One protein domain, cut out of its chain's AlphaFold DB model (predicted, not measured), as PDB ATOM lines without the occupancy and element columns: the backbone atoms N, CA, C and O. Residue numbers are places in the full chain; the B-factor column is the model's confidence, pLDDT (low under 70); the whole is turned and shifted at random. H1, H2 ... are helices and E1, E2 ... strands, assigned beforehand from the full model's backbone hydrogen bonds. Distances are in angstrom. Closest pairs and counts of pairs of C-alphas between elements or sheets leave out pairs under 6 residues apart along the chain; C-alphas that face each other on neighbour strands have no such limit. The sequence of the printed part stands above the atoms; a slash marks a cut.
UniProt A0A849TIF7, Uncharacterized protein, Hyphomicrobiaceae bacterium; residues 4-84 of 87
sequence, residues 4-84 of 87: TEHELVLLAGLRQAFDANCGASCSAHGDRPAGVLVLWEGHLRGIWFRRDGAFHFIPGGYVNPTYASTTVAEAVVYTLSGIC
ATOM      1  N   THR A   4       3.577 -35.936 -14.088       89.38
ATOM      2  CA  THR A   4       4.638 -35.930 -13.073       89.38
ATOM      3  C   THR A   4       5.399 -37.255 -12.991       89.38
ATOM      4  O   THR A   4       6.623 -37.266 -12.906       89.38
ATOM      5  N   GLU A   5       4.704 -38.395 -13.005       92.62
ATOM      6  CA  GLU A   5       5.368 -39.706 -12.954       92.62
ATOM      7  C   GLU A   5       6.251 -39.926 -14.185       92.62
ATOM      8  O   GLU A   5       7.369 -40.419 -14.066       92.62
ATOM      9  N   HIS A   6       5.798 -39.501 -15.362       94.06
ATOM     10  CA  HIS A   6       6.607 -39.591 -16.573       94.06
ATOM     11  C   HIS A   6       7.811 -38.642 -16.555       94.06
ATOM     12  O   HIS A   6       8.878 -39.015 -17.039       94.06
ATOM     13  N   GLU A   7       7.667 -37.432 -16.011       95.06
ATOM     14  CA  GLU A   7       8.786 -36.503 -15.813       95.06
ATOM     15  C   GLU A   7       9.834 -37.077 -14.858       95.06
ATOM     16  O   GLU A   7      11.029 -36.946 -15.112       95.06
ATOM     17  N   LEU A   8       9.418 -37.788 -13.805       95.81
ATOM     18  CA  LEU A   8      10.341 -38.493 -12.913       95.81
ATOM     19  C   LEU A   8      11.085 -39.628 -13.629       95.81
ATOM     20  O   LEU A   8      12.285 -39.802 -13.410       95.81
ATOM     21  N   VAL A   9      10.409 -40.368 -14.513       96.88
ATOM     22  CA  VAL A   9      11.064 -41.386 -15.353       96.88
ATOM     23  C   VAL A   9      12.068 -40.732 -16.307       96.88
ATOM     24  O   VAL A   9      13.185 -41.231 -16.452       96.88
ATOM     25  N   LEU A  10      11.720 -39.594 -16.916       97.25
ATOM     26  CA  LEU A  10      12.646 -38.835 -17.758       97.25
ATOM     27  C   LEU A  10      13.859 -38.338 -16.962       97.25
ATOM     28  O   LEU A  10      14.991 -38.500 -17.413       97.25
ATOM     29  N   LEU A  11      13.639 -37.777 -15.771       97.62
ATOM     30  CA  LEU A  11      14.700 -37.319 -14.876       97.62
ATOM     31  C   LEU A  11      15.678 -38.452 -14.545       97.62
ATOM     32  O   LEU A  11      16.891 -38.255 -14.625       97.62
ATOM     33  N   ALA A  12      15.163 -39.631 -14.195       97.38
ATOM     34  CA  ALA A  12      15.991 -40.802 -13.923       97.38
ATOM     35  C   ALA A  12      16.794 -41.230 -15.164       97.38
ATOM     36  O   ALA A  12      18.000 -41.449 -15.060       97.38
ATOM     37  N   GLY A  13      16.153 -41.275 -16.338       96.75
ATOM     38  CA  GLY A  13      16.809 -41.626 -17.599       96.75
ATOM     39  C   GLY A  13      17.925 -40.655 -17.992       96.75
ATOM     40  O   GLY A  13      19.000 -41.089 -18.400       96.75
ATOM     41  N   LEU A  14      17.712 -39.348 -17.815       95.94
ATOM     42  CA  LEU A  14      18.732 -38.329 -18.075       95.94
ATOM     43  C   LEU A  14      19.917 -38.444 -17.116       95.94
ATOM     44  O   LEU A  14      21.057 -38.402 -17.564       95.94
ATOM     45  N   ARG A  15      19.666 -38.632 -15.814       95.19
ATOM     46  CA  ARG A  15      20.739 -38.818 -14.822       95.19
ATOM     47  C   ARG A  15      21.591 -40.038 -15.142       95.19
ATOM     48  O   ARG A  15      22.802 -39.909 -15.256       95.19
ATOM     49  N   GLN A  16      20.953 -41.178 -15.402       94.81
ATOM     50  CA  GLN A  16      21.657 -42.396 -15.797       94.81
ATOM     51  C   GLN A  16      22.489 -42.188 -17.071       94.81
ATOM     52  O   GLN A  16      23.620 -42.662 -17.157       94.81
ATOM     53  N   ALA A  17      21.944 -41.479 -18.061       93.06
ATOM     54  CA  ALA A  17      22.642 -41.197 -19.308       93.06
ATOM     55  C   ALA A  17      23.845 -40.255 -19.130       93.06
ATOM     56  O   ALA A  17      24.868 -40.446 -19.788       93.06
ATOM     57  N   PHE A  18      23.738 -39.253 -18.256       91.88
ATOM     58  CA  PHE A  18      24.845 -38.352 -17.937       91.88
ATOM     59  C   PHE A  18      25.937 -39.064 -17.139       91.88
ATOM     60  O   PHE A  18      27.103 -38.934 -17.493       91.88
ATOM     61  N   ASP A  19      25.568 -39.886 -16.153       88.44
ATOM     62  CA  ASP A  19      26.518 -40.677 -15.364       88.44
ATOM     63  C   ASP A  19      27.275 -41.699 -16.231       88.44
ATOM     64  O   ASP A  19      28.475 -41.904 -16.056       88.44
ATOM     65  N   ALA A  20      26.595 -42.322 -17.203       87.62
ATOM     66  CA  ALA A  20      27.216 -43.254 -18.146       87.62
ATOM     67  C   ALA A  20      28.189 -42.569 -19.123       87.62
ATOM     68  O   ALA A  20      29.075 -43.218 -19.680       87.62
ATOM     69  N   ASN A  21      28.031 -41.264 -19.342       80.56
ATOM     70  CA  ASN A  21      28.901 -40.467 -20.188       80.56
ATOM     71  C   ASN A  21      29.965 -39.778 -19.317       80.56
ATOM     72  O   ASN A  21      29.858 -38.588 -19.029       80.56
ATOM     73  N   CYS A  22      30.969 -40.539 -18.859       56.59
ATOM     74  CA  CYS A  22      32.070 -40.046 -18.023       56.59
ATOM     75  C   CYS A  22      32.709 -38.777 -18.628       56.59
ATOM     76  O   CYS A  22      33.515 -38.870 -19.552       56.59
ATOM     77  N   GLY A  23      32.354 -37.597 -18.107       63.03
ATOM     78  CA  GLY A  23      32.793 -36.293 -18.626       63.03
ATOM     79  C   GLY A  23      31.672 -35.379 -19.131       63.03
ATOM     80  O   GLY A  23      31.954 -34.274 -19.589       63.03
ATOM     81  N   ALA A  24      30.405 -35.790 -19.045       66.69
ATOM     82  CA  ALA A  24      29.287 -34.906 -19.330       66.69
ATOM     83  C   ALA A  24      29.235 -33.760 -18.304       66.69
ATOM     84  O   ALA A  24      28.878 -33.953 -17.147       66.69
ATOM     85  N   SER A  25      29.502 -32.536 -18.762       87.44
ATOM     86  CA  SER A  25      29.242 -31.292 -18.018       87.44
ATOM     87  C   SER A  25      27.752 -31.058 -17.717       87.44
ATOM     88  O   SER A  25      27.390 -30.095 -17.033       87.44
ATOM     89  N   CYS A  26      26.873 -31.912 -18.252       92.25
ATOM     90  CA  CYS A  26      25.437 -31.803 -18.095       92.25
ATOM     91  C   CYS A  26      24.903 -32.487 -16.834       92.25
ATOM     92  O   CYS A  26      25.364 -33.548 -16.434       92.25
ATOM     93  N   SER A  27      23.859 -31.900 -16.248       94.06
ATOM     94  CA  SER A  27      23.108 -32.493 -15.136       94.06
ATOM     95  C   SER A  27      21.605 -32.270 -15.295       94.06
ATOM     96  O   SER A  27      21.177 -31.317 -15.950       94.06
ATOM     97  N   ALA A  28      20.803 -33.163 -14.704       95.75
ATOM     98  CA  ALA A  28      19.344 -33.074 -14.707       95.75
ATOM     99  C   ALA A  28      18.778 -32.959 -13.287       95.75
ATOM    100  O   ALA A  28      19.132 -33.729 -12.381       95.75
ATOM    101  N   HIS A  29      17.844 -32.024 -13.115       96.06
ATOM    102  CA  HIS A  29      17.201 -31.712 -11.839       96.06
ATOM    103  C   HIS A  29      15.692 -31.640 -12.025       96.06
ATOM    104  O   HIS A  29      15.217 -31.081 -13.005       96.06
ATOM    105  N   GLY A  30      14.933 -32.207 -11.092       94.94
ATOM    106  CA  GLY A  30      13.492 -31.976 -11.049       94.94
ATOM    107  C   GLY A  30      13.215 -30.647 -10.357       94.94
ATOM    108  O   GLY A  30      13.704 -30.439  -9.249       94.94
ATOM    109  N   ASP A  31      12.424 -29.786 -10.982       87.88
ATOM    110  CA  ASP A  31      11.975 -28.522 -10.412       87.88
ATOM    111  C   ASP A  31      10.473 -28.380 -10.628       87.88
ATOM    112  O   ASP A  31       9.996 -28.290 -11.755       87.88
ATOM    113  N   ARG A  32       9.695 -28.405  -9.546       82.75
ATOM    114  CA  ARG A  32       8.237 -28.285  -9.630       82.75
ATOM    115  C   ARG A  32       7.843 -26.833  -9.362       82.75
ATOM    116  O   ARG A  32       8.249 -26.304  -8.331       82.75
ATOM    117  N   PRO A  33       7.009 -26.206 -10.213       82.06
ATOM    118  CA  PRO A  33       6.163 -26.806 -11.258       82.06
ATOM    119  C   PRO A  33       6.765 -26.830 -12.680       82.06
ATOM    120  O   PRO A  33       6.040 -27.114 -13.625       82.06
ATOM    121  N   ALA A  34       8.042 -26.493 -12.860       82.88
ATOM    122  CA  ALA A  34       8.637 -26.276 -14.180       82.88
ATOM    123  C   ALA A  34       8.867 -27.558 -15.014       82.88
ATOM    124  O   ALA A  34       8.787 -27.493 -16.238       82.88
ATOM    125  N   GLY A  35       9.154 -28.696 -14.375       94.06
ATOM    126  CA  GLY A  35       9.469 -29.980 -15.007       94.06
ATOM    127  C   GLY A  35      10.888 -30.467 -14.672       94.06
ATOM    128  O   GLY A  35      11.325 -30.440 -13.522       94.06
ATOM    129  N   VAL A  36      11.624 -30.937 -15.677       97.69
ATOM    130  CA  VAL A  36      13.006 -31.425 -15.583       97.69
ATOM    131  C   VAL A  36      13.964 -30.416 -16.212       97.69
ATOM    132  O   VAL A  36      14.023 -30.260 -17.432       97.69
ATOM    133  N   LEU A  37      14.754 -29.750 -15.376       97.06
ATOM    134  CA  LEU A  37      15.803 -28.827 -15.789       97.06
ATOM    135  C   LEU A  37      17.015 -29.598 -16.312       97.06
ATOM    136  O   LEU A  37      17.490 -30.532 -15.666       97.06
ATOM    137  N   VAL A  38      17.562 -29.145 -17.436       96.38
ATOM    138  CA  VAL A  38      18.855 -29.581 -17.967       96.38
ATOM    139  C   VAL A  38      19.843 -28.435 -17.804       96.38
ATOM    140  O   VAL A  38      19.635 -27.346 -18.344       96.38
ATOM    141  N   LEU A  39      20.922 -28.677 -17.066       94.81
ATOM    142  CA  LEU A  39      22.000 -27.716 -16.841       94.81
ATOM    143  C   LEU A  39      23.279 -28.189 -17.526       94.81
ATOM    144  O   LEU A  39      23.490 -29.390 -17.639       94.81
ATOM    145  N   TRP A  40      24.153 -27.258 -17.898       92.31
ATOM    146  CA  TRP A  40      25.549 -27.502 -18.271       92.31
ATOM    147  C   TRP A  40      26.434 -26.628 -17.391       92.31
ATOM    148  O   TRP A  40      26.275 -25.410 -17.423       92.31
ATOM    149  N   GLU A  41      27.346 -27.213 -16.611       90.31
ATOM    150  CA  GLU A  41      28.213 -26.474 -15.665       90.31
ATOM    151  C   GLU A  41      27.420 -25.480 -14.791       90.31
ATOM    152  O   GLU A  41      27.843 -24.360 -14.528       90.31
ATOM    153  N   GLY A  42      26.212 -25.871 -14.371       90.12
ATOM    154  CA  GLY A  42      25.316 -25.031 -13.567       90.12
ATOM    155  C   GLY A  42      24.478 -24.013 -14.353       90.12
ATOM    156  O   GLY A  42      23.570 -23.416 -13.782       90.12
ATOM    157  N   HIS A  43      24.699 -23.844 -15.657       91.81
ATOM    158  CA  HIS A  43      23.909 -22.950 -16.506       91.81
ATOM    159  C   HIS A  43      22.705 -23.661 -17.123       91.81
ATOM    160  O   HIS A  43      22.843 -24.727 -17.723       91.81
ATOM    161  N   LEU A  44      21.522 -23.045 -17.036       94.19
ATOM    162  CA  LEU A  44      20.296 -23.592 -17.616       94.19
ATOM    163  C   LEU A  44      20.400 -23.704 -19.141       94.19
ATOM    164  O   LEU A  44      20.564 -22.710 -19.847       94.19
ATOM    165  N   ARG A  45      20.257 -24.929 -19.647       95.38
ATOM    166  CA  ARG A  45      20.201 -25.237 -21.082       95.38
ATOM    167  C   ARG A  45      18.780 -25.387 -21.582       95.38
ATOM    168  O   ARG A  45      18.520 -25.108 -22.748       95.38
ATOM    169  N   GLY A  46      17.869 -25.793 -20.709       96.50
ATOM    170  CA  GLY A  46      16.452 -25.847 -21.006       96.50
ATOM    171  C   GLY A  46      15.688 -26.697 -20.013       96.50
ATOM    172  O   GLY A  46      16.245 -27.192 -19.031       96.50
ATOM    173  N   ILE A  47      14.402 -26.835 -20.285       97.50
ATOM    174  CA  ILE A  47      13.441 -27.497 -19.422       97.50
ATOM    175  C   ILE A  47      12.650 -28.477 -20.270       97.50
ATOM    176  O   ILE A  47      12.111 -28.112 -21.315       97.50
ATOM    177  N   TRP A  48      12.583 -29.712 -19.801       97.94
ATOM    178  CA  TRP A  48      11.627 -30.699 -20.262       97.94
ATOM    179  C   TRP A  48      10.395 -30.675 -19.371       97.94
ATOM    180  O   TRP A  48      10.526 -30.725 -18.158       97.94
ATOM    181  N   PHE A  49       9.206 -30.685 -19.949       96.50
ATOM    182  CA  PHE A  49       7.964 -30.892 -19.206       96.50
ATOM    183  C   PHE A  49       7.038 -31.789 -20.014       96.50
ATOM    184  O   PHE A  49       7.170 -31.879 -21.238       96.50
ATOM    185  N   ARG A  50       6.113 -32.478 -19.355       94.81
ATOM    186  CA  ARG A  50       5.132 -33.320 -20.036       94.81
ATOM    187  C   ARG A  50       3.782 -32.628 -20.093       94.81
ATOM    188  O   ARG A  50       3.305 -32.069 -19.113       94.81
ATOM    189  N   ARG A  51       3.173 -32.660 -21.275       93.38
ATOM    190  CA  ARG A  51       1.843 -32.113 -21.518       93.38
ATOM    191  C   ARG A  51       1.214 -32.798 -22.721       93.38
ATOM    192  O   ARG A  51       1.898 -33.063 -23.711       93.38
ATOM    193  N   ASP A  52      -0.087 -33.065 -22.637       91.06
ATOM    194  CA  ASP A  52      -0.880 -33.635 -23.734       91.06
ATOM    195  C   ASP A  52      -0.269 -34.945 -24.280       91.06
ATOM    196  O   ASP A  52      -0.271 -35.221 -25.476       91.06
ATOM    197  N   GLY A  53       0.302 -35.761 -23.382       92.38
ATOM    198  CA  GLY A  53       0.885 -37.064 -23.712       92.38
ATOM    199  C   GLY A  53       2.306 -37.039 -24.288       92.38
ATOM    200  O   GLY A  53       2.864 -38.115 -24.504       92.38
ATOM    201  N   ALA A  54       2.920 -35.867 -24.473       96.62
ATOM    202  CA  ALA A  54       4.273 -35.711 -25.006       96.62
ATOM    203  C   ALA A  54       5.185 -34.926 -24.052       96.62
ATOM    204  O   ALA A  54       4.731 -34.081 -23.280       96.62
ATOM    205  N   PHE A  55       6.483 -35.204 -24.115       97.44
ATOM    206  CA  PHE A  55       7.517 -34.371 -23.519       97.44
ATOM    207  C   PHE A  55       7.822 -33.212 -24.460       97.44
ATOM    208  O   PHE A  55       8.009 -33.421 -25.654       97.44
ATOM    209  N   HIS A  56       7.918 -32.009 -23.918       97.88
ATOM    210  CA  HIS A  56       8.232 -30.782 -24.636       97.88
ATOM    211  C   HIS A  56       9.496 -30.178 -24.048       97.88
ATOM    212  O   HIS A  56       9.635 -30.111 -22.828       97.88
ATOM    213  N   PHE A  57      10.402 -29.727 -24.908       97.81
ATOM    214  CA  PHE A  57      11.639 -29.078 -24.503       97.81
ATOM    215  C   PHE A  57      11.611 -27.593 -24.851       97.81
ATOM    216  O   PHE A  57      11.457 -27.223 -26.019       97.81
ATOM    217  N   ILE A  58      11.814 -26.746 -23.843       97.31
ATOM    218  CA  ILE A  58      12.046 -25.306 -23.994       97.31
ATOM    219  C   ILE A  58      13.528 -25.034 -23.722       97.31
ATOM    220  O   ILE A  58      13.976 -25.252 -22.594       97.31
ATOM    221  N   PRO A  59      14.307 -24.545 -24.699       96.38
ATOM    222  CA  PRO A  59      15.683 -24.139 -24.447       96.38
ATOM    223  C   PRO A  59      15.759 -22.939 -23.490       96.38
ATOM    224  O   PRO A  59      14.858 -22.103 -23.429       96.38
ATOM    225  N   GLY A  60      16.865 -22.814 -22.759       93.38
ATOM    226  CA  GLY A  60      17.100 -21.687 -21.856       93.38
ATOM    227  C   GLY A  60      17.013 -20.347 -22.598       93.38
ATOM    228  O   GLY A  60      17.667 -20.162 -23.624       93.38
ATOM    229  N   GLY A  61      16.193 -19.424 -22.088       91.25
ATOM    230  CA  GLY A  61      15.945 -18.112 -22.702       91.25
ATOM    231  C   GLY A  61      14.818 -18.080 -23.744       91.25
ATOM    232  O   GLY A  61      14.532 -17.015 -24.285       91.25
ATOM    233  N   TYR A  62      14.161 -19.210 -24.013       93.81
ATOM    234  CA  TYR A  62      13.013 -19.296 -24.915       93.81
ATOM    235  C   TYR A  62      11.710 -19.331 -24.114       93.81
ATOM    236  O   TYR A  62      11.676 -19.768 -22.967       93.81
ATOM    237  N   VAL A  63      10.624 -18.876 -24.741       91.12
ATOM    238  CA  VAL A  63       9.275 -18.896 -24.147       91.12
ATOM    239  C   VAL A  63       8.471 -20.111 -24.620       91.12
ATOM    240  O   VAL A  63       7.602 -20.594 -23.903       91.12
ATOM    241  N   ASN A  64       8.773 -20.625 -25.818       94.38
ATOM    242  CA  ASN A  64       8.009 -21.687 -26.468       94.38
ATOM    243  C   ASN A  64       8.848 -22.957 -26.655       94.38
ATOM    244  O   ASN A  64      10.063 -22.849 -26.862       94.38
ATOM    245  N   PRO A  65       8.220 -24.150 -26.637       96.12
ATOM    246  CA  PRO A  65       8.908 -25.394 -26.945       96.12
ATOM    247  C   PRO A  65       9.486 -25.382 -28.357       96.12
ATOM    248  O   PRO A  65       8.831 -24.939 -29.300       96.12
ATOM    249  N   THR A  66      10.699 -25.903 -28.507       96.62
ATOM    250  CA  THR A  66      11.355 -26.049 -29.817       96.62
ATOM    251  C   THR A  66      11.436 -27.499 -30.269       96.62
ATOM    252  O   THR A  66      11.792 -27.766 -31.413       96.62
ATOM    253  N   TYR A  67      11.148 -28.441 -29.372       97.50
ATOM    254  CA  TYR A  67      11.177 -29.868 -29.655       97.50
ATOM    255  C   TYR A  67      10.157 -30.598 -28.783       97.50
ATOM    256  O   TYR A  67       9.897 -30.184 -27.652       97.50
ATOM    257  N   ALA A  68       9.605 -31.690 -29.305       97.50
ATOM    258  CA  ALA A  68       8.736 -32.582 -28.559       97.50
ATOM    259  C   ALA A  68       9.057 -34.042 -28.889       97.50
ATOM    260  O   ALA A  68       9.436 -34.365 -30.015       97.50
ATOM    261  N   SER A  69       8.880 -34.927 -27.915       97.25
ATOM    262  CA  SER A  69       8.979 -36.373 -28.098       97.25
ATOM    263  C   SER A  69       7.870 -37.096 -27.349       97.25
ATOM    264  O   SER A  69       7.347 -36.612 -26.347       97.25
ATOM    265  N   THR A  70       7.504 -38.285 -27.815       95.94
ATOM    266  CA  THR A  70       6.465 -39.090 -27.147       95.94
ATOM    267  C   THR A  70       7.065 -40.091 -26.166       95.94
ATOM    268  O   THR A  70       6.391 -40.552 -25.241       95.94
ATOM    269  N   THR A  71       8.360 -40.384 -26.311       96.31
ATOM    270  CA  THR A  71       9.075 -41.346 -25.473       96.31
ATOM    271  C   THR A  71      10.200 -40.699 -24.667       96.31
ATOM    272  O   THR A  71      10.776 -39.674 -25.047       96.31
ATOM    273  N   VAL A  72      10.538 -41.339 -23.542       96.56
ATOM    274  CA  VAL A  72      11.695 -40.970 -22.708       96.56
ATOM    275  C   VAL A  72      13.000 -41.192 -23.473       96.56
ATOM    276  O   VAL A  72      13.893 -40.355 -23.406       96.56
ATOM    277  N   ALA A  73      13.099 -42.286 -24.234       96.69
ATOM    278  CA  ALA A  73      14.299 -42.616 -24.997       96.69
ATOM    279  C   ALA A  73      14.654 -41.516 -26.013       96.69
ATOM    280  O   ALA A  73      15.796 -41.065 -26.053       96.69
ATOM    281  N   GLU A  74      13.673 -41.022 -26.773       97.38
ATOM    282  CA  GLU A  74      13.872 -39.910 -27.712       97.38
ATOM    283  C   GLU A  74      14.287 -38.615 -27.003       97.38
ATOM    284  O   GLU A  74      15.192 -37.927 -27.475       97.38
ATOM    285  N   ALA A  75      13.665 -38.289 -25.864       97.44
ATOM    286  CA  ALA A  75      14.015 -37.099 -25.086       97.44
ATOM    287  C   ALA A  75      15.465 -37.165 -24.577       97.44
ATOM    288  O   ALA A  75      16.208 -36.181 -24.667       97.44
ATOM    289  N   VAL A  76      15.895 -38.333 -24.089       96.50
ATOM    290  CA  VAL A  76      17.275 -38.575 -23.646       96.50
ATOM    291  C   VAL A  76      18.250 -38.438 -24.816       96.50
ATOM    292  O   VAL A  76      19.223 -37.691 -24.711       96.50
ATOM    293  N   VAL A  77      17.972 -39.079 -25.958       95.38
ATOM    294  CA  VAL A  77      18.824 -39.000 -27.157       95.38
ATOM    295  C   VAL A  77      18.949 -37.563 -27.665       95.38
ATOM    296  O   VAL A  77      20.063 -37.108 -27.935       95.38
ATOM    297  N   TYR A  78      17.839 -36.826 -27.758       95.81
ATOM    298  CA  TYR A  78      17.852 -35.416 -28.154       95.81
ATOM    299  C   TYR A  78      18.688 -34.572 -27.188       95.81
ATOM    300  O   TYR A  78      19.512 -33.760 -27.612       95.81
ATOM    301  N   THR A  79      18.540 -34.803 -25.881       95.31
ATOM    302  CA  THR A  79      19.294 -34.063 -24.864       95.31
ATOM    303  C   THR A  79      20.796 -34.307 -24.999       95.31
ATOM    304  O   THR A  79      21.567 -33.350 -25.035       95.31
ATOM    305  N   LEU A  80      21.224 -35.561 -25.150       91.94
ATOM    306  CA  LEU A  80      22.641 -35.902 -25.312       91.94
ATOM    307  C   LEU A  80      23.236 -35.343 -26.611       91.94
ATOM    308  O   LEU A  80      24.314 -34.753 -26.596       91.94
ATOM    309  N   SER A  81      22.539 -35.526 -27.733       90.50
ATOM    310  CA  SER A  81      23.074 -35.218 -29.066       90.50
ATOM    311  C   SER A  81      22.948 -33.746 -29.465       90.50
ATOM    312  O   SER A  81      23.802 -33.242 -30.198       90.50
ATOM    313  N   GLY A  82      21.905 -33.056 -28.995       87.44
ATOM    314  CA  GLY A  82      21.581 -31.682 -29.382       87.44
ATOM    315  C   GLY A  82      21.869 -30.636 -28.308       87.44
ATOM    316  O   GLY A  82      22.304 -29.533 -28.633       87.44
ATOM    317  N   ILE A  83      21.656 -30.961 -27.028       90.06
ATOM    318  CA  ILE A  83      21.738 -29.980 -25.929       90.06
ATOM    319  C   ILE A  83      23.079 -30.049 -25.197       90.06
ATOM    320  O   ILE A  83      23.674 -29.007 -24.903       90.06
ATOM    321  N   CYS A  84      23.538 -31.273 -24.936       87.94
ATOM    322  CA  CYS A  84      24.685 -31.614 -24.095       87.94
ATOM    323  C   CYS A  84      25.919 -32.084 -24.878       87.94
ATOM    324  O   CYS A  84      26.823 -32.694 -24.311       87.94
TER     325      CYS A  84
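Overview. This is residues 4 to 84 of the 87 residues of an uncharacterized protein of Hyphomicrobiaceae bacterium (UniProt A0A849TIF7). A single strongly twisted and curled sheet of five strands has two helices covering one face, with no named helix on the other. H1 runs along the strands over E1, E2 and E3, while H2 packs on the sheet towards E4 and E5, and the two helices meet at a steep tilt. The printed part has 81 residues, in the order H1 E1 E2 E3 E4 E5 H2; the class is mixed, helices and strands. The antiparallel sheet runs E1 E2 E3 E4 E5, a meander, each strand the antiparallel neighbour of the one before. The whole is compact, with a radius of gyration of the C-alphas of 11.3 A and spans of 34 by 24 by 22 A.

Arrangement. H1, residues 4 to 20, is on the sheet of E1 (26 to 31), E2 (35 to 40), E3 (43 to 51), E4 (54 to 59) and E5 (67 to 69), at a height over the sheet of 7.9 A. It lies over E1, E2 and E3, over E1 only just, with 3 C-alphas, and stands at 3 degrees to E2 on the local plane. Its closest C-alphas to E1 are those of Arg 15 and Ala 28, 5.9 A apart. Each strand forms a hairpin with the next. N 29 and O 37 of E1 and E2, at 3.0 A, are within hydrogen-bond range, as are N 38 and O 46 of E2 and E3, at 2.8 A. So are N 49 and O 56 of E3 and E4, at 3.0 A, and N 57 and O 67 of E4 and E5, at 2.8 A. H2, residues 72 to 83, is on the same face as H1; its closest C-alphas to E5 are those of Ala 75 and Ser 69, 5.9 A apart. H2 touches H1 with residues 72 to 76 alone, the closest C-alphas being those of Leu 10 and Val 72, 5.5 A apart. The helices run the same way at a steep tilt of 52 degrees. These are two layers, helices on one face of a sheet. In H1 and H2 every O i to N i+4 pair is within hydrogen-bond range.

Along the chain. H1 begins at C-alpha 4 (4.638, -35.930, -13.073) and is 24.3 A long. E1 is 15.8 A long, E2 16.6 A, E3 24.4 A, E4 16.3 A and E5 7.0 A. H2, 15.2 A long, ends at C-alpha 83 (21.738, -29.980, -25.929).

Size, cuts and confidence. The C-alphas farthest apart, those of Gly 23 and Asp 52, are 34.2 A apart. The printed part has no cut and no long link. The mean pLDDT of the printed part is 92.6; residues 22 to 24 are under 70.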